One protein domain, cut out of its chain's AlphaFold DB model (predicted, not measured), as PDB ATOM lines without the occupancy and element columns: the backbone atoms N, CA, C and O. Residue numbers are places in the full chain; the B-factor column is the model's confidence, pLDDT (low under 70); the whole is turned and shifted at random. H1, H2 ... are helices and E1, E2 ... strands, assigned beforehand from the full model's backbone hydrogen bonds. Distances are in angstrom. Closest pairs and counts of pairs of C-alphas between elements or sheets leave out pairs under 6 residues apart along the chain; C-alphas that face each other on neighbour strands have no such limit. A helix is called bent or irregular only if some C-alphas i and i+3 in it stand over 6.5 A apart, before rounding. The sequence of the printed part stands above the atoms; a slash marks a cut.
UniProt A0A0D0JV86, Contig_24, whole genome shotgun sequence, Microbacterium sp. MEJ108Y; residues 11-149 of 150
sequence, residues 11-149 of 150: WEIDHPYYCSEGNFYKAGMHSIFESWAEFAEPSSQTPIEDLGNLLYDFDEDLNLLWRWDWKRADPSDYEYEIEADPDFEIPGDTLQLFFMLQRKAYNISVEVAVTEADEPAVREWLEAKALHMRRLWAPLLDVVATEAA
ATOM      1  N   TRP A  11      34.838  69.347 122.704       95.69
ATOM      2  CA  TRP A  11      35.681  68.393 123.443       95.69
ATOM      3  C   TRP A  11      36.966  68.996 124.028       95.69
ATOM      4  O   TRP A  11      37.650  68.345 124.809       95.69
ATOM      5  N   GLU A  12      37.318  70.236 123.678       95.25
ATOM      6  CA  GLU A  12      38.456  70.952 124.278       95.25
ATOM      7  C   GLU A  12      38.050  71.764 125.522       95.25
ATOM      8  O   GLU A  12      38.883  72.450 126.129       95.25
ATOM      9  N   ILE A  13      36.760  71.763 125.873       94.88
ATOM     10  CA  ILE A  13      36.213  72.518 127.000       94.88
ATOM     11  C   ILE A  13      36.109  71.594 128.210       94.88
ATOM     12  O   ILE A  13      35.285  70.686 128.244       94.88
ATOM     13  N   ASP A  14      36.914  71.887 129.228       92.25
ATOM     14  CA  ASP A  14      36.857  71.207 130.519       92.25
ATOM     15  C   ASP A  14      36.166  72.091 131.565       92.25
ATOM     16  O   ASP A  14      36.570  73.238 131.809       92.25
ATOM     17  N   HIS A  15      35.099  71.572 132.171       93.69
ATOM     18  CA  HIS A  15      34.366  72.268 133.224       93.69
ATOM     19  C   HIS A  15      34.999  71.984 134.592       93.69
ATOM     20  O   HIS A  15      35.311  70.833 134.898       93.69
ATOM     21  N   PRO A  16      35.126  72.991 135.480       93.50
ATOM     22  CA  PRO A  16      35.650  72.766 136.821       93.50
ATOM     23  C   PRO A  16      34.849  71.703 137.581       93.50
ATOM     24  O   PRO A  16      33.637  71.852 137.754       93.50
ATOM     25  N   TYR A  17      35.562  70.696 138.100       90.06
ATOM     26  CA  TYR A  17      35.022  69.547 138.839       90.06
ATOM     27  C   TYR A  17      34.102  68.656 137.989       90.06
ATOM     28  O   TYR A  17      33.413  69.141 137.102       90.06
ATOM     29  N   TYR A  18      34.059  67.352 138.251       89.19
ATOM     30  CA  TYR A  18      33.170  66.437 137.527       89.19
ATOM     31  C   TYR A  18      31.737  66.490 138.083       89.19
ATOM     32  O   TYR A  18      31.518  66.870 139.235       89.19
ATOM     33  N   CYS A  19      30.749  66.097 137.281       90.75
ATOM     34  CA  CYS A  19      29.386  65.863 137.753       90.75
ATOM     35  C   CYS A  19      29.075  64.374 137.637       90.75
ATOM     36  O   CYS A  19      29.300  63.789 136.588       90.75
ATOM     37  N   SER A  20      28.592  63.759 138.717       89.06
ATOM     38  CA  SER A  20      28.210  62.345 138.689       89.06
ATOM     39  C   SER A  20      26.918  62.142 137.910       89.06
ATOM     40  O   SER A  20      25.991  62.950 138.022       89.06
ATOM     41  N   GLU A  21      26.842  61.039 137.177       89.75
ATOM     42  CA  GLU A  21      25.635  60.600 136.499       89.75
ATOM     43  C   GLU A  21      24.554  60.196 137.513       89.75
ATOM     44  O   GLU A  21      24.804  59.627 138.582       89.75
ATOM     45  N   GLY A  22      23.306  60.479 137.163       81.81
ATOM     46  CA  GLY A  22      22.132  60.109 137.929       81.81
ATOM     47  C   GLY A  22      21.900  60.962 139.171       81.81
ATOM     48  O   GLY A  22      22.205  62.152 139.243       81.81
ATOM     49  N   ASN A  23      21.259  60.349 140.164       79.06
ATOM     50  CA  ASN A  23      20.870  61.017 141.395       79.06
ATOM     51  C   ASN A  23      21.019  60.064 142.583       79.06
ATOM     52  O   ASN A  23      20.454  58.971 142.586       79.06
ATOM     53  N   PHE A  24      21.711  60.513 143.631       77.31
ATOM     54  CA  PHE A  24      21.875  59.758 144.875       77.31
ATOM     55  C   PHE A  24      20.536  59.333 145.507       77.31
ATOM     56  O   PHE A  24      20.421  58.245 146.064       77.31
ATOM     57  N   TYR A  25      19.504  60.177 145.413       75.31
ATOM     58  CA  TYR A  25      18.215  59.969 146.078       75.31
ATOM     59  C   TYR A  25      17.252  59.058 145.309       75.31
ATOM     60  O   TYR A  25      16.251  58.615 145.876       75.31
ATOM     61  N   LYS A  26      17.511  58.790 144.023       74.44
ATOM     62  CA  LYS A  26      16.675  57.907 143.205       74.44
ATOM     63  C   LYS A  26      17.489  57.265 142.085       74.44
ATOM     64  O   LYS A  26      17.934  57.946 141.167       74.44
ATOM     65  N   ALA A  27      17.592  55.939 142.140       76.44
ATOM     66  CA  ALA A  27      18.185  55.138 141.077       76.44
ATOM     67  C   ALA A  27      17.416  55.287 139.750       76.44
ATOM     68  O   ALA A  27      16.202  55.515 139.750       76.44
ATOM     69  N   GLY A  28      18.131  55.128 138.631       74.62
ATOM     70  CA  GLY A  28      17.555  55.178 137.283       74.62
ATOM     71  C   GLY A  28      17.277  56.587 136.751       74.62
ATOM     72  O   GLY A  28      16.432  56.742 135.882       74.62
ATOM     73  N   MET A  29      17.950  57.620 137.275       84.88
ATOM     74  CA  MET A  29      17.890  59.001 136.753       84.88
ATOM     75  C   MET A  29      18.997  59.289 135.728       84.88
ATOM     76  O   MET A  29      19.531  60.398 135.658       84.88
ATOM     77  N   HIS A  30      19.367  58.261 134.974       90.25
ATOM     78  CA  HIS A  30      20.384  58.307 133.942       90.25
ATOM     79  C   HIS A  30      19.903  57.499 132.739       90.25
ATOM     80  O   HIS A  30      19.491  56.350 132.909       90.25
ATOM     81  N   SER A  31      19.930  58.121 131.566       89.38
ATOM     82  CA  SER A  31      19.564  57.508 130.288       89.38
ATOM     83  C   SER A  31      20.771  57.520 129.359       89.38
ATOM     84  O   SER A  31      21.549  58.469 129.397       89.38
ATOM     85  N   ILE A  32      20.902  56.485 128.535       91.56
ATOM     86  CA  ILE A  32      21.985  56.333 127.561       91.56
ATOM     87  C   ILE A  32      21.355  56.283 126.169       91.56
ATOM     88  O   ILE A  32      20.336  55.614 125.998       91.56
ATOM     89  N   PHE A  33      21.954  56.991 125.216       92.88
ATOM     90  CA  PHE A  33      21.567  57.032 123.808       92.88
ATOM     91  C   PHE A  33      22.747  56.626 122.926       92.88
ATOM     92  O   PHE A  33      23.876  57.069 123.147       92.88
ATOM     93  N   GLU A  34      22.475  55.842 121.888       94.44
ATOM     94  CA  GLU A  34      23.489  55.283 120.985       94.44
ATOM     95  C   GLU A  34      23.918  56.279 119.899       94.44
ATOM     96  O   GLU A  34      24.866  56.031 119.154       94.44
ATOM     97  N   SER A  35      23.216  57.409 119.766       95.38
ATOM     98  CA  SER A  35      23.610  58.484 118.856       95.38
ATOM     99  C   SER A  35      22.964  59.825 119.197       95.38
ATOM    100  O   SER A  35      21.877  59.887 119.777       95.38
ATOM    101  N   TRP A  36      23.580  60.912 118.724       95.06
ATOM    102  CA  TRP A  36      22.958  62.239 118.743       95.06
ATOM    103  C   TRP A  36      21.602  62.267 118.026       95.06
ATOM    104  O   TRP A  36      20.671  62.918 118.492       95.06
ATOM    105  N   ALA A  37      21.477  61.539 116.913       93.25
ATOM    106  CA  ALA A  37      20.235  61.466 116.152       93.25
ATOM    107  C   ALA A  37      19.086  60.856 116.969       93.25
ATOM    108  O   ALA A  37      17.980  61.380 116.911       93.25
ATOM    109  N   GLU A  38      19.364  59.798 117.739       90.12
ATOM    110  CA  GLU A  38      18.394  59.145 118.625       90.12
ATOM    111  C   GLU A  38      17.948  60.084 119.752       90.12
ATOM    112  O   GLU A  38      16.753  60.267 119.968       90.12
ATOM    113  N   PHE A  39      18.897  60.750 120.420       91.12
ATOM    114  CA  PHE A  39      18.584  61.738 121.457       91.12
ATOM    115  C   PHE A  39      17.757  62.918 120.915       91.12
ATOM    116  O   PHE A  39      16.899  63.458 121.612       91.12
ATOM    117  N   ALA A  40      18.008  63.318 119.666       91.00
ATOM    118  CA  ALA A  40      17.319  64.415 118.997       91.00
ATOM    119  C   ALA A  40      15.925  64.048 118.449       91.00
ATOM    120  O   ALA A  40      15.264  64.903 117.842       91.00
ATOM    121  N   GLU A  41      15.458  62.808 118.624       85.81
ATOM    122  CA  GLU A  41      14.132  62.406 118.162       85.81
ATOM    123  C   GLU A  41      13.019  63.143 118.938       85.81
ATOM    124  O   GLU A  41      13.010  63.148 120.170       85.81
ATOM    125  N   PRO A  42      12.038  63.765 118.247       68.88
ATOM    126  CA  PRO A  42      10.990  64.535 118.909       68.88
ATOM    127  C   PRO A  42      10.155  63.698 119.876       68.88
ATOM    128  O   PRO A  42       9.605  62.658 119.504       68.88
ATOM    129  N   SER A  43       9.918  64.236 121.072       65.75
ATOM    130  CA  SER A  43       9.160  63.564 122.135       65.75
ATOM    131  C   SER A  43       7.731  63.175 121.740       65.75
ATOM    132  O   SER A  43       7.169  62.223 122.274       65.75
ATOM    133  N   SER A  44       7.142  63.856 120.750       60.75
ATOM    134  CA  SER A  44       5.840  63.492 120.164       60.75
ATOM    135  C   SER A  44       5.772  62.074 119.571       60.75
ATOM    136  O   SER A  44       4.670  61.564 119.362       60.75
ATOM    137  N   GLN A  45       6.919  61.448 119.295       56.41
ATOM    138  CA  GLN A  45       7.019  60.100 118.729       56.41
ATOM    139  C   GLN A  45       7.319  59.024 119.783       56.41
ATOM    140  O   GLN A  45       7.321  57.838 119.454       56.41
ATOM    141  N   THR A  46       7.496  59.409 121.050       58.03
ATOM    142  CA  THR A  46       7.948  58.517 122.124       58.03
ATOM    143  C   THR A  46       6.969  58.556 123.312       58.03
ATOM    144  O   THR A  46       6.380  59.601 123.601       58.03
ATOM    145  N   PRO A  47       6.716  57.434 124.013       57.78
ATOM    146  CA  PRO A  47       5.887  57.438 125.217       57.78
ATOM    147  C   PRO A  47       6.418  58.407 126.283       57.78
ATOM    148  O   PRO A  47       7.619  58.501 126.494       57.78
ATOM    149  N   ILE A  48       5.523  59.075 127.023       58.62
ATOM    150  CA  ILE A  48       5.866  60.070 128.069       58.62
ATOM    151  C   ILE A  48       6.753  59.525 129.208       58.62
ATOM    152  O   ILE A  48       7.270  60.270 130.037       58.62
ATOM    153  N   GLU A  49       6.857  58.206 129.289       57.66
ATOM    154  CA  GLU A  49       7.667  57.457 130.241       57.66
ATOM    155  C   GLU A  49       9.126  57.288 129.796       57.66
ATOM    156  O   GLU A  49       9.974  56.985 130.635       57.66
ATOM    157  N   ASP A  50       9.431  57.597 128.533       61.19
ATOM    158  CA  ASP A  50      10.787  57.700 128.007       61.19
ATOM    159  C   ASP A  50      11.292  59.140 128.168       61.19
ATOM    160  O   ASP A  50      11.043  60.046 127.369       61.19
ATOM    161  N   LEU A  51      11.922  59.385 129.315       59.81
ATOM    162  CA  LEU A  51      12.267  60.728 129.773       59.81
ATOM    163  C   LEU A  51      13.296  61.433 128.887       59.81
ATOM    164  O   LEU A  51      13.312  62.657 128.905       59.81
ATOM    165  N   GLY A  52      14.148  60.716 128.153       58.88
ATOM    166  CA  GLY A  52      15.293  61.347 127.496       58.88
ATOM    167  C   GLY A  52      14.942  62.146 126.235       58.88
ATOM    168  O   GLY A  52      15.420  63.270 126.106       58.88
ATOM    169  N   ASN A  53      14.010  61.683 125.394       62.03
ATOM    170  CA  ASN A  53      13.557  62.441 124.208       62.03
ATOM    171  C   ASN A  53      12.742  63.684 124.598       62.03
ATOM    172  O   ASN A  53      12.775  64.714 123.928       62.03
ATOM    173  N   LEU A  54      12.077  63.636 125.760       72.75
ATOM    174  CA  LEU A  54      11.470  64.810 126.392       72.75
ATOM    175  C   LEU A  54      12.509  65.843 126.860       72.75
ATOM    176  O   LEU A  54      12.118  66.931 127.253       72.75
ATOM    177  N   LEU A  55      13.814  65.565 126.876       82.75
ATOM    178  CA  LEU A  55      14.827  66.556 127.270       82.75
ATOM    179  C   LEU A  55      15.337  67.379 126.080       82.75
ATOM    180  O   LEU A  55      15.850  68.481 126.287       82.75
ATOM    181  N   TYR A  56      15.168  66.888 124.850       86.62
ATOM    182  CA  TYR A  56      15.677  67.549 123.651       86.62
ATOM    183  C   TYR A  56      14.819  68.749 123.215       86.62
ATOM    184  O   TYR A  56      15.338  69.868 123.100       86.62
ATOM    185  N   ASP A  57      13.510  68.534 123.006       81.38
ATOM    186  CA  ASP A  57      12.582  69.497 122.381       81.38
ATOM    187  C   ASP A  57      11.543  70.122 123.329       81.38
ATOM    188  O   ASP A  57      10.673  70.882 122.898       81.38
ATOM    189  N   PHE A  58      11.629  69.829 124.624       78.12
ATOM    190  CA  PHE A  58      10.650  70.287 125.605       78.12
ATOM    191  C   PHE A  58      10.995  71.657 126.198       78.12
ATOM    192  O   PHE A  58      12.081  72.203 125.998       78.12
ATOM    193  N   ASP A  59      10.034  72.208 126.940       81.81
ATOM    194  CA  ASP A  59      10.121  73.524 127.571       81.81
ATOM    195  C   ASP A  59      11.391  73.658 128.436       81.81
ATOM    196  O   ASP A  59      11.642  72.861 129.346       81.81
ATOM    197  N   GLU A  60      12.193  74.683 128.143       83.19
ATOM    198  CA  GLU A  60      13.485  74.935 128.786       83.19
ATOM    199  C   GLU A  60      13.350  75.341 130.260       83.19
ATOM    200  O   GLU A  60      14.221  74.997 131.057       83.19
ATOM    201  N   ASP A  61      12.240  75.988 130.644       80.94
ATOM    202  CA  ASP A  61      11.935  76.303 132.047       80.94
ATOM    203  C   ASP A  61      11.561  75.029 132.830       80.94
ATOM    204  O   ASP A  61      11.680  74.962 134.057       80.94
ATOM    205  N   LEU A  62      11.087  73.985 132.142       82.50
ATOM    206  CA  LEU A  62      10.794  72.697 132.771       82.50
ATOM    207  C   LEU A  62      12.026  71.797 132.838       82.50
ATOM    208  O   LEU A  62      12.186  71.108 133.849       82.50
ATOM    209  N   ASN A  63      12.889  71.837 131.819       87.56
ATOM    210  CA  ASN A  63      14.066  70.982 131.663       87.56
ATOM    211  C   ASN A  63      15.342  71.825 131.519       87.56
ATOM    212  O   ASN A  63      15.968  71.873 130.459       87.56
ATOM    213  N   LEU A  64      15.751  72.478 132.609       92.44
ATOM    214  CA  LEU A  64      16.937  73.330 132.609       92.44
ATOM    215  C   LEU A  64      18.207  72.489 132.429       92.44
ATOM    216  O   LEU A  64      18.632  71.814 133.369       92.44
ATOM    217  N   LEU A  65      18.852  72.583 131.263       94.44
ATOM    218  CA  LEU A  65      20.222  72.105 131.077       94.44
ATOM    219  C   LEU A  65      21.174  73.068 131.793       94.44
ATOM    220  O   LEU A  65      21.321  74.223 131.393       94.44
ATOM    221  N   TRP A  66      21.815  72.598 132.858       93.50
ATOM    222  CA  TRP A  66      22.706  73.432 133.671       93.50
ATOM    223  C   TRP A  66      24.184  73.081 133.489       93.50
ATOM    224  O   TRP A  66      25.042  73.882 133.859       93.50
ATOM    225  N   ARG A  67      24.482  71.908 132.917       95.62
ATOM    226  CA  ARG A  67      25.839  71.453 132.612       95.62
ATOM    227  C   ARG A  67      25.834  70.457 131.455       95.62
ATOM    228  O   ARG A  67      24.882  69.701 131.283       95.62
ATOM    229  N   TRP A  68      26.926  70.455 130.706       97.19
ATOM    230  CA  TRP A  68      27.245  69.460 129.694       97.19
ATOM    231  C   TRP A  68      28.740  69.137 129.775       97.19
ATOM    232  O   TRP A  68      29.517  69.981 130.217       97.19
ATOM    233  N   ASP A  69      29.153  67.952 129.349       97.38
ATOM    234  CA  ASP A  69      30.558  67.571 129.235       97.38
ATOM    235  C   ASP A  69      30.736  66.676 128.008       97.38
ATOM    236  O   ASP A  69      30.103  65.629 127.912       97.38
ATOM    237  N   TRP A  70      31.607  67.067 127.079       97.38
ATOM    238  CA  TRP A  70      32.032  66.180 125.998       97.38
ATOM    239  C   TRP A  70      33.263  65.409 126.473       97.38
ATOM    240  O   TRP A  70      34.319  65.995 126.712       97.38
ATOM    241  N   LYS A  71      33.116  64.098 126.651       95.19
ATOM    242  CA  LYS A  71      34.162  63.189 127.107       95.19
ATOM    243  C   LYS A  71      34.756  62.460 125.913       95.19
ATOM    244  O   LYS A  71      34.056  61.776 125.174       95.19
ATOM    245  N   ARG A  72      36.065  62.616 125.751       92.88
ATOM    246  CA  ARG A  72      36.882  61.848 124.814       92.88
ATOM    247  C   ARG A  72      37.724  60.874 125.618       92.88
ATOM    248  O   ARG A  72      38.332  61.282 126.606       92.88
ATOM    249  N   ALA A  73      37.741  59.613 125.208       88.38
ATOM    250  CA  ALA A  73      38.619  58.625 125.813       88.38
ATOM    251  C   ALA A  73      40.084  59.017 125.559       88.38
ATOM    252  O   ALA A  73      40.471  59.281 124.418       88.38
ATOM    253  N   ASP A  74      40.894  59.063 126.616       88.31
ATOM    254  CA  ASP A  74      42.342  59.190 126.486       88.31
ATOM    255  C   ASP A  74      42.930  57.779 126.331       88.31
ATOM    256  O   ASP A  74      42.752  56.956 127.227       88.31
ATOM    257  N   PRO A  75      43.633  57.458 125.229       88.38
ATOM    258  CA  PRO A  75      44.257  56.147 125.060       88.38
ATOM    259  C   PRO A  75      45.190  55.741 126.208       88.38
ATOM    260  O   PRO A  75      45.357  54.548 126.451       88.38
ATOM    261  N   SER A  76      45.785  56.708 126.915       90.25
ATOM    262  CA  SER A  76      46.647  56.430 128.068       90.25
ATOM    263  C   SER A  76      45.890  55.882 129.283       90.25
ATOM    264  O   SER A  76      46.484  55.187 130.106       90.25
ATOM    265  N   ASP A  77      44.572  56.094 129.365       90.31
ATOM    266  CA  ASP A  77      43.728  55.503 130.412       90.31
ATOM    267  C   ASP A  77      43.467  54.000 130.182       90.31
ATOM    268  O   ASP A  77      43.007  53.319 131.099       90.31
ATOM    269  N   TYR A  78      43.782  53.473 128.990       91.00
ATOM    270  CA  TYR A  78      43.501  52.093 128.568       91.00
ATOM    271  C   TYR A  78      44.770  51.293 128.227       91.00
ATOM    272  O   TYR A  78      44.703  50.286 127.520       91.00
ATOM    273  N   GLU A  79      45.950  51.729 128.693       93.44
ATOM    274  CA  GLU A  79      47.230  51.061 128.393       93.44
ATOM    275  C   GLU A  79      47.198  49.562 128.733       93.44
ATOM    276  O   GLU A  79      47.662  48.736 127.949       93.44
ATOM    277  N   TYR A  80      46.603  49.197 129.873       93.56
ATOM    278  CA  TYR A  80      46.517  47.806 130.320       93.56
ATOM    279  C   TYR A  80      45.616  46.953 129.415       93.56
ATOM    280  O   TYR A  80      45.975  45.829 129.066       93.56
ATOM    281  N   GLU A  81      44.455  47.473 129.030       94.31
ATOM    282  CA  GLU A  81      43.486  46.813 128.159       94.31
ATOM    283  C   GLU A  81      44.065  46.594 126.761       94.31
ATOM    284  O   GLU A  81      43.971  45.487 126.232       94.31
ATOM    285  N   ILE A  82      44.743  47.609 126.215       92.62
ATOM    286  CA  ILE A  82      45.425  47.549 124.914       92.62
ATOM    287  C   ILE A  82      46.567  46.519 124.936       92.62
ATOM    288  O   ILE A  82      46.770  45.790 123.965       92.62
ATOM    289  N   GLU A  83      47.331  46.439 126.031       93.38
ATOM    290  CA  GLU A  83      48.390  45.432 126.186       93.38
ATOM    291  C   GLU A  83      47.835  44.007 126.350       93.38
ATOM    292  O   GLU A  83      48.450  43.044 125.879       93.38
ATOM    293  N   ALA A  84      46.696  43.860 127.033       95.44
ATOM    294  CA  ALA A  84      46.071  42.572 127.311       95.44
ATOM    295  C   ALA A  84      45.320  41.991 126.101       95.44
ATOM    296  O   ALA A  84      45.290  40.766 125.945       95.44
ATOM    297  N   ASP A  85      44.733  42.844 125.260       95.00
ATOM    298  CA  ASP A  85      43.959  42.467 124.080       95.00
ATOM    299  C   ASP A  85      44.301  43.378 122.878       95.00
ATOM    300  O   ASP A  85      43.868  44.528 122.829       95.00
ATOM    301  N   PRO A  86      45.060  42.880 121.877       89.81
ATOM    302  CA  PRO A  86      45.405  43.648 120.678       89.81
ATOM    303  C   PRO A  86      44.207  44.092 119.829       89.81
ATOM    304  O   PRO A  86      44.368  44.995 119.008       89.81
ATOM    305  N   ASP A  87      43.047  43.450 119.996       94.31
ATOM    306  CA  ASP A  87      41.803  43.795 119.307       94.31
ATOM    307  C   ASP A  87      40.900  44.703 120.177       94.31
ATOM    308  O   ASP A  87      39.750  44.954 119.817       94.31
ATOM    309  N   PHE A  88      41.400  45.211 121.314       92.94
ATOM    310  CA  PHE A  88      40.667  46.145 122.169       92.94
ATOM    311  C   PHE A  88      40.354  47.451 121.429       92.94
ATOM    312  O   PHE A  88      41.246  48.176 120.980       92.94
ATOM    313  N   GLU A  89      39.067  47.782 121.354       92.88
ATOM    314  CA  GLU A  89      38.593  49.051 120.817       92.88
ATOM    315  C   GLU A  89      38.400  50.057 121.955       92.88
ATOM    316  O   GLU A  89      37.613  49.838 122.878       92.88
ATOM    317  N   ILE A  90      39.119  51.181 121.879       91.19
ATOM    318  CA  ILE A  90      38.946  52.294 122.817       91.19
ATOM    319  C   ILE A  90      37.512  52.831 122.677       91.19
ATOM    320  O   ILE A  90      37.065  53.050 121.545       91.19
ATOM    321  N   PRO A  91      36.798  53.080 123.792       92.25
ATOM    322  CA  PRO A  91      35.458  53.649 123.747       92.25
ATOM    323  C   PRO A  91      35.393  54.955 122.945       92.25
ATOM    324  O   PRO A  91      36.299  55.787 123.010       92.25
ATOM    325  N   GLY A  92      34.300  55.133 122.200       94.06
ATOM    326  CA  GLY A  92      34.032  56.365 121.460       94.06
ATOM    327  C   GLY A  92      33.736  57.567 122.362       94.06
ATOM    328  O   GLY A  92      33.582  57.440 123.579       94.06
ATOM    329  N   ASP A  93      33.633  58.744 121.745       96.94
ATOM    330  CA  ASP A  93      33.285  59.981 122.443       96.94
ATOM    331  C   ASP A  93      31.843  59.930 122.980       96.94
ATOM    332  O   ASP A  93      30.918  59.430 122.329       96.94
ATOM    333  N   THR A  94      31.636  60.511 124.160       97.25
ATOM    334  CA  THR A  94      30.313  60.645 124.777       97.25
ATOM    335  C   THR A  94      30.029  62.089 125.164       97.25
ATOM    336  O   THR A  94      30.904  62.842 125.588       97.25
ATOM    337  N   LEU A  95      28.773  62.497 125.024       97.62
ATOM    338  CA  LEU A  95      28.259  63.766 125.507       97.62
ATOM    339  C   LEU A  95      27.378  63.504 126.724       97.62
ATOM    340  O   LEU A  95      26.304  62.915 126.619       97.62
ATOM    341  N   GLN A  96      27.822  63.990 127.874       96.94
ATOM    342  CA  GLN A  96      27.058  63.952 129.109       96.94
ATOM    343  C   GLN A  96      26.282  65.257 129.270       96.94
ATOM    344  O   GLN A  96      26.840  66.350 129.165       96.94
ATOM    345  N   LEU A  97      24.985  65.156 129.534       95.75
ATOM    346  CA  LEU A  97      24.068  66.281 129.686       95.75
ATOM    347  C   LEU A  97      23.373  66.193 131.041       95.75
ATOM    348  O   LEU A  97      22.838  65.146 131.403       95.75
ATOM    349  N   PHE A  98      23.342  67.299 131.782       94.44
ATOM    350  CA  PHE A  98      22.789  67.340 133.134       94.44
ATOM    351  C   PHE A  98      21.663  68.360 133.227       94.44
ATOM    352  O   PHE A  98      21.840  69.565 133.005       94.44
ATOM    353  N   PHE A  99      20.498  67.866 133.622       92.88
ATOM    354  CA  PHE A  99      19.258  68.615 133.675       92.88
ATOM    355  C   PHE A  99      18.759  68.762 135.105       92.88
ATOM    356  O   PHE A  99      18.916  67.881 135.954       92.88
ATOM    357  N   MET A 100      18.101  69.886 135.360       91.12
ATOM    358  CA  MET A 100      17.334  70.133 136.567       91.12
ATOM    359  C   MET A 100      15.869  70.335 136.190       91.12
ATOM    360  O   MET A 100      15.490  71.378 135.661       91.12
ATOM    361  N   LEU A 101      15.024  69.361 136.524       88.31
ATOM    362  CA  LEU A 101      13.575  69.480 136.378       88.31
ATOM    363  C   LEU A 101      13.025  70.329 137.522       88.31
ATOM    364  O   LEU A 101      12.658  69.823 138.593       88.31
ATOM    365  N   GLN A 102      12.993  71.639 137.301       85.50
ATOM    366  CA  GLN A 102      12.891  72.646 138.359       85.50
ATOM    367  C   GLN A 102      11.619  72.515 139.205       85.50
ATOM    368  O   GLN A 102      11.661  72.701 140.420       85.50
ATOM    369  N   ARG A 103      10.494  72.094 138.609       83.88
ATOM    370  CA  ARG A 103       9.221  71.911 139.330       83.88
ATOM    371  C   ARG A 103       9.298  70.878 140.463       83.88
ATOM    372  O   ARG A 103       8.526  70.967 141.416       83.88
ATOM    373  N   LYS A 104      10.165  69.870 140.341       83.94
ATOM    374  CA  LYS A 104      10.304  68.768 141.313       83.94
ATOM    375  C   LYS A 104      11.712  68.643 141.896       83.94
ATOM    376  O   LYS A 104      11.929  67.760 142.718       83.94
ATOM    377  N   ALA A 105      12.639  69.507 141.475       84.69
ATOM    378  CA  ALA A 105      14.061  69.415 141.790       84.69
ATOM    379  C   ALA A 105      14.652  68.029 141.466       84.69
ATOM    380  O   ALA A 105      15.424  67.465 142.243       84.69
ATOM    381  N   TYR A 106      14.260  67.447 140.329       85.94
ATOM    382  CA  TYR A 106      14.884  66.210 139.866       85.94
ATOM    383  C   TYR A 106      16.129  66.542 139.060       85.94
ATOM    384  O   TYR A 106      16.042  67.176 138.014       85.94
ATOM    385  N   ASN A 107      17.273  66.083 139.562       88.81
ATOM    386  CA  ASN A 107      18.485  65.983 138.768       88.81
ATOM    387  C   ASN A 107      18.394  64.719 137.906       88.81
ATOM    388  O   ASN A 107      18.164  63.632 138.450       88.81
ATOM    389  N   ILE A 108      18.506  64.903 136.595       89.44
ATOM    390  CA  ILE A 108      18.514  63.849 135.583       89.44
ATOM    391  C   ILE A 108      19.746  64.067 134.720       89.44
ATOM    392  O   ILE A 108      20.053  65.197 134.347       89.44
ATOM    393  N   SER A 109      20.425  62.980 134.385       92.56
ATOM    394  CA  SER A 109      21.545  63.004 133.448       92.56
ATOM    395  C   SER A 109      21.244  62.154 132.226       92.56
ATOM    396  O   SER A 109      20.485  61.189 132.315       92.56
ATOM    397  N   VAL A 110      21.876  62.494 131.119       93.19
ATOM    398  CA  VAL A 110      21.846  61.725 129.882       93.19
ATOM    399  C   VAL A 110      23.274  61.559 129.392       93.19
ATOM    400  O   VAL A 110      24.058  62.500 129.488       93.19
ATOM    401  N   GLU A 111      23.595  60.387 128.872       95.31
ATOM    402  CA  GLU A 111      24.809  60.129 128.107       95.31
ATOM    403  C   GLU A 111      24.430  59.807 126.666       95.31
ATOM    404  O   GLU A 111      23.492  59.052 126.416       95.31
ATOM    405  N   VAL A 112      25.124  60.422 125.718       96.12
ATOM    406  CA  VAL A 112      24.861  60.259 124.288       96.12
ATOM    407  C   VAL A 112      26.167  59.919 123.594       96.12
ATOM    408  O   VAL A 112      27.130  60.676 123.720       96.12
ATOM    409  N   ALA A 113      26.216  58.823 122.845       97.50
ATOM    410  CA  ALA A 113      27.348  58.562 121.964       97.50
ATOM    411  C   ALA A 113      27.386  59.613 120.842       97.50
ATOM    412  O   ALA A 113      26.376  59.887 120.182       97.50
ATOM    413  N   VAL A 114      28.548  60.231 120.642       97.75
ATOM    414  CA  VAL A 114      28.743  61.320 119.675       97.75
ATOM    415  C   VAL A 114      30.043  61.142 118.904       97.75
ATOM    416  O   VAL A 114      30.959  60.435 119.315       97.75
ATOM    417  N   THR A 115      30.136  61.813 117.767       97.12
ATOM    418  CA  THR A 115      31.337  61.896 116.939       97.12
ATOM    419  C   THR A 115      31.683  63.356 116.656       97.12
ATOM    420  O   THR A 115      30.859  64.253 116.828       97.12
ATOM    421  N   GLU A 116      32.888  63.624 116.147       96.50
ATOM    422  CA  GLU A 116      33.264  64.981 115.712       96.50
ATOM    423  C   GLU A 116      32.319  65.539 114.632       96.50
ATOM    424  O   GLU A 116      32.117  66.749 114.544       96.50
ATOM    425  N   ALA A 117      31.694  64.665 113.834       97.50
ATOM    426  CA  ALA A 117      30.721  65.068 112.822       97.50
ATOM    427  C   ALA A 117      29.416  65.616 113.430       97.50
ATOM    428  O   ALA A 117      28.732  66.403 112.772       97.50
ATOM    429  N   ASP A 118      29.093  65.246 114.672       98.00
ATOM    430  CA  ASP A 118      27.905  65.722 115.388       98.00
ATOM    431  C   ASP A 118      28.117  67.110 116.010       98.00
ATOM    432  O   ASP A 118      27.147  67.805 116.321       98.00
ATOM    433  N   GLU A 119      29.371  67.559 116.153       97.56
ATOM    434  CA  GLU A 119      29.719  68.797 116.859       97.56
ATOM    435  C   GLU A 119      28.930  70.026 116.389       97.56
ATOM    436  O   GLU A 119      28.442  70.760 117.252       97.56
ATOM    437  N   PRO A 120      28.741  70.286 115.078       97.62
ATOM    438  CA  PRO A 120      27.987  71.458 114.645       97.62
ATOM    439  C   PRO A 120      26.539  71.454 115.154       97.62
ATOM    440  O   PRO A 120      26.050  72.492 115.598       97.62
ATOM    441  N   ALA A 121      25.876  70.293 115.140       96.88
ATOM    442  CA  ALA A 121      24.494  70.150 115.600       96.88
ATOM    443  C   ALA A 121      24.396  70.230 117.131       96.88
ATOM    444  O   ALA A 121      23.528  70.923 117.665       96.88
ATOM    445  N   VAL A 122      25.325  69.581 117.841       97.44
ATOM    446  CA  VAL A 122      25.432  69.664 119.306       97.44
ATOM    447  C   VAL A 122      25.667  71.110 119.741       97.44
ATOM    448  O   VAL A 122      25.017  71.597 120.664       97.44
ATOM    449  N   ARG A 123      26.571  71.824 119.063       97.69
ATOM    450  CA  ARG A 123      26.901  73.221 119.357       97.69
ATOM    451  C   ARG A 123      25.701  74.135 119.180       97.69
ATOM    452  O   ARG A 123      25.417  74.907 120.091       97.69
ATOM    453  N   GLU A 124      24.995  74.038 118.055       96.50
ATOM    454  CA  GLU A 124      23.786  74.833 117.810       96.50
ATOM    455  C   GLU A 124      22.755  74.633 118.933       96.50
ATOM    456  O   GLU A 124      22.221  75.602 119.483       96.50
ATOM    457  N   TRP A 125      22.533  73.380 119.341       95.62
ATOM    458  CA  TRP A 125      21.608  73.054 120.422       95.62
ATOM    459  C   TRP A 125      22.085  73.579 121.787       95.62
ATOM    460  O   TRP A 125      21.317  74.223 122.506       95.62
ATOM    461  N   LEU A 126      23.361  73.382 122.138       96.62
ATOM    462  CA  LEU A 126      23.940  73.874 123.393       96.62
ATOM    463  C   LEU A 126      23.941  75.401 123.478       96.62
ATOM    464  O   LEU A 126      23.700  75.948 124.552       96.62
ATOM    465  N   GLU A 127      24.180  76.107 122.373       95.56
ATOM    466  CA  GLU A 127      24.123  77.570 122.328       95.56
ATOM    467  C   GLU A 127      22.707  78.081 122.626       95.56
ATOM    468  O   GLU A 127      22.549  79.024 123.409       95.56
ATOM    469  N   ALA A 128      21.670  77.421 122.101       93.25
ATOM    470  CA  ALA A 128      20.284  77.729 122.448       93.25
ATOM    471  C   ALA A 128      20.015  77.533 123.954       93.25
ATOM    472  O   ALA A 128      19.508  78.447 124.615       93.25
ATOM    473  N   LYS A 129      20.454  76.405 124.533       94.50
ATOM    474  CA  LYS A 129      20.318  76.141 125.980       94.50
ATOM    475  C   LYS A 129      21.127  77.120 126.838       94.50
ATOM    476  O   LYS A 129      20.658  77.577 127.882       94.50
ATOM    477  N   ALA A 130      22.314  77.515 126.392       93.44
ATOM    478  CA  ALA A 130      23.149  78.491 127.085       93.44
ATOM    479  C   ALA A 130      22.498  79.883 127.114       93.44
ATOM    480  O   ALA A 130      22.564  80.577 128.134       93.44
ATOM    481  N   LEU A 131      21.826  80.293 126.030       93.06
ATOM    482  CA  LEU A 131      21.058  81.540 126.000       93.06
ATOM    483  C   LEU A 131      19.930  81.528 127.035       93.06
ATOM    484  O   LEU A 131      19.716  82.546 127.694       93.06
ATOM    485  N   HIS A 132      19.245  80.397 127.210       91.62
ATOM    486  CA  HIS A 132      18.237  80.235 128.253       91.62
ATOM    487  C   HIS A 132      18.834  80.411 129.657       91.62
ATOM    488  O   HIS A 132      18.404  81.289 130.409       91.62
ATOM    489  N   MET A 133      19.897  79.665 129.978       91.69
ATOM    490  CA  MET A 133      20.585  79.766 131.271       91.69
ATOM    491  C   MET A 133      21.070  81.196 131.548       91.69
ATOM    492  O   MET A 133      20.913  81.712 132.655       91.69
ATOM    493  N   ARG A 134      21.593  81.894 130.531       92.00
ATOM    494  CA  ARG A 134      22.010  83.295 130.658       92.00
ATOM    495  C   ARG A 134      20.849  84.218 131.030       92.00
ATOM    496  O   ARG A 134      21.040  85.088 131.878       92.00
ATOM    497  N   ARG A 135      19.661  84.052 130.434       91.19
ATOM    498  CA  ARG A 135      18.481  84.891 130.740       91.19
ATOM    499  C   ARG A 135      18.080  84.804 132.208       91.19
ATOM    500  O   ARG A 135      17.674  85.814 132.773       91.19
ATOM    501  N   LEU A 136      18.244  83.634 132.823       89.81
ATOM    502  CA  LEU A 136      17.921  83.402 134.232       89.81
ATOM    503  C   LEU A 136      18.721  84.320 135.173       89.81
ATOM    504  O   LEU A 136      18.196  84.816 136.166       89.81
ATOM    505  N   TRP A 137      19.984  84.583 134.827       90.94
ATOM    506  CA  TRP A 137      20.910  85.387 135.629       90.94
ATOM    507  C   TRP A 137      21.086  86.822 135.122       90.94
ATOM    508  O   TRP A 137      21.608  87.667 135.853       90.94
ATOM    509  N   ALA A 138      20.632  87.118 133.901       92.12
ATOM    510  CA  ALA A 138      20.769  88.422 133.253       92.12
ATOM    511  C   ALA A 138      20.353  89.610 134.146       92.12
ATOM    512  O   ALA A 138      21.134  90.557 134.236       92.12
ATOM    513  N   PRO A 139      19.238  89.568 134.912       90.94
ATOM    514  CA  PRO A 139      18.856  90.685 135.780       90.94
ATOM    515  C   PRO A 139      19.894  91.064 136.845       90.94
ATOM    516  O   PRO A 139      19.880  92.194 137.317       90.94
ATOM    517  N   LEU A 140      20.776  90.144 137.247       87.88
ATOM    518  CA  LEU A 140      21.860  90.427 138.193       87.88
ATOM    519  C   LEU A 140      23.158  90.804 137.472       87.88
ATOM    520  O   LEU A 140      23.892  91.672 137.934       87.88
ATOM    521  N   LEU A 141      23.441  90.158 136.341       85.94
ATOM    522  CA  LEU A 141      24.686  90.349 135.595       85.94
ATOM    523  C   LEU A 141      24.705  91.672 134.819       85.94
ATOM    524  O   LEU A 141      25.733  92.349 134.771       85.94
ATOM    525  N   ASP A 142      23.565  92.080 134.266       76.81
ATOM    526  CA  ASP A 142      23.464  93.289 133.443       76.81
ATOM    527  C   ASP A 142      23.420  94.573 134.300       76.81
ATOM    528  O   ASP A 142      23.806  95.654 133.844       76.81
ATOM    529  N   VAL A 143      23.034  94.458 135.578       63.78
ATOM    530  CA  VAL A 143      23.119  95.560 136.556       63.78
ATOM    531  C   VAL A 143      24.581  95.879 136.880       63.78
ATOM    532  O   VAL A 143      24.975  97.043 136.867       63.78
ATOM    533  N   VAL A 144      25.415  94.852 137.061       58.06
ATOM    534  CA  VAL A 144      26.854  95.011 137.333       58.06
ATOM    535  C   VAL A 144      27.597  95.612 136.132       58.06
ATOM    536  O   VAL A 144      28.493  96.436 136.310       58.06
ATOM    537  N   ALA A 145      27.204  95.271 134.899       56.38
ATOM    538  CA  ALA A 145      27.796  95.855 133.691       56.38
ATOM    539  C   ALA A 145      27.518  97.365 133.547       56.38
ATOM    540  O   ALA A 145      28.341  98.094 132.994       56.38
ATOM    541  N   THR A 146      26.379  97.838 134.063       54.66
ATOM    542  CA  THR A 146      25.985  99.252 133.991       54.66
ATOM    543  C   THR A 146      26.708 100.102 135.043       54.66
ATOM    544  O   THR A 146      27.064 101.241 134.758       54.66
ATOM    545  N   GLU A 147      26.994  99.550 136.227       53.56
ATOM    546  CA  GLU A 147      27.777 100.237 137.270       53.56
ATOM    547  C   GLU A 147      29.287 100.238 136.990       53.56
ATOM    548  O   GLU A 147      29.963 101.199 137.333       53.56
ATOM    549  N   ALA A 148      29.831  99.210 136.329       55.03
ATOM    550  CA  ALA A 148      31.254  99.165 135.964       55.03
ATOM    551  C   ALA A 148      31.634 100.115 134.807       55.03
ATOM    552  O   ALA A 148      32.819 100.358 134.574       55.03
ATOM    553  N   ALA A 149      30.644 100.620 134.064       52.50
ATOM    554  CA  ALA A 149      30.822 101.562 132.959       52.50
ATOM    555  C   ALA A 149      30.506 103.028 133.334       52.50
ATOM    556  O   ALA A 149      30.631 103.904 132.473       52.50
TER     557      ALA A 149
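This is residues 11 to 149 of the 150 residues of an uncharacterized protein of Microbacterium sp. MEJ108Y (UniProt A0A0D0JV86). A twisted sheet of four strands has the long bent helix H4 running past its edge strand E2, and the end of H4, from residue 137 on, sticks out. H3 lies away from the sheet, between E2 and E3 in the chain, while short H1 and H2 sit by the sheet. The printed part has 139 residues, in the order E1 H1 H2 E2 H3 E3 E4 H4; the class is mixed, helices and strands. The mixed sheet runs E1 E4 E3 E2; the whole is loose, with a radius of gyration of the C-alphas of 17.7 A and spans of 60 by 44 by 33 A.

After residues 11 to 29, with no named element, E1 is residues 30 to 33, from C-alpha 30 at (20.384, 58.307, 133.942). H1 is residues 36 to 39 and H2 53 to 56. E2, 64 to 71, spans 20.7 A; H3, 75 to 84, is irregular, with C-alphas 77 and 80 8.2 A apart. E3, 94 to 101, spans 22.2 A and E4, 106 to 113, 23.1 A. H4, 116 to 147, was assigned as one helix by its hydrogen bonds but is bent, with C-alphas 136 and 139 7.5 A apart: arm H4a, 116 to 136, spans 30.3 A and is irregular, with C-alphas 117 and 120 7.2 A apart; arm H4b, residues 139 to 147, ends with C-alpha 147 at (27.777, 100.237, 137.270).

E1 and E4 are parallel, with N 33 and O 111 2.8 A apart. E3 and E4 form an antiparallel hairpin, with N 97 and O 110 at 2.8 A; E3 and E2 are antiparallel, with N 69 and O 96 at 2.8 A. E1, H1 H2, E2 form a split strand-helix-strand unit, two strands running the same way with E4 and E3 between them, its crossover right-handed. H1 is on the sheet at a height of 7.4 A; H2 only grazes it. H4a only grazes it with residues 119 to 133; its closest C-alphas to E2 are Lys 129 and Leu 65, 6.5 A. H4b is about perpendicular to H4a, at 78 degrees. O i to N i+4 pairs within hydrogen-bond range number 3 of 6 in H3, 15 of 17 in H4a and 3 of 5 in H4b; H1 and H2 are too short for such a pair.

The C-alphas farthest apart, Pro 86 and Glu 147, are 61.5 A apart. The printed part has no cut; H1 to H2 is a long link. The model's pLDDT is under 70 in residues 42 to 53 and 143 to 149.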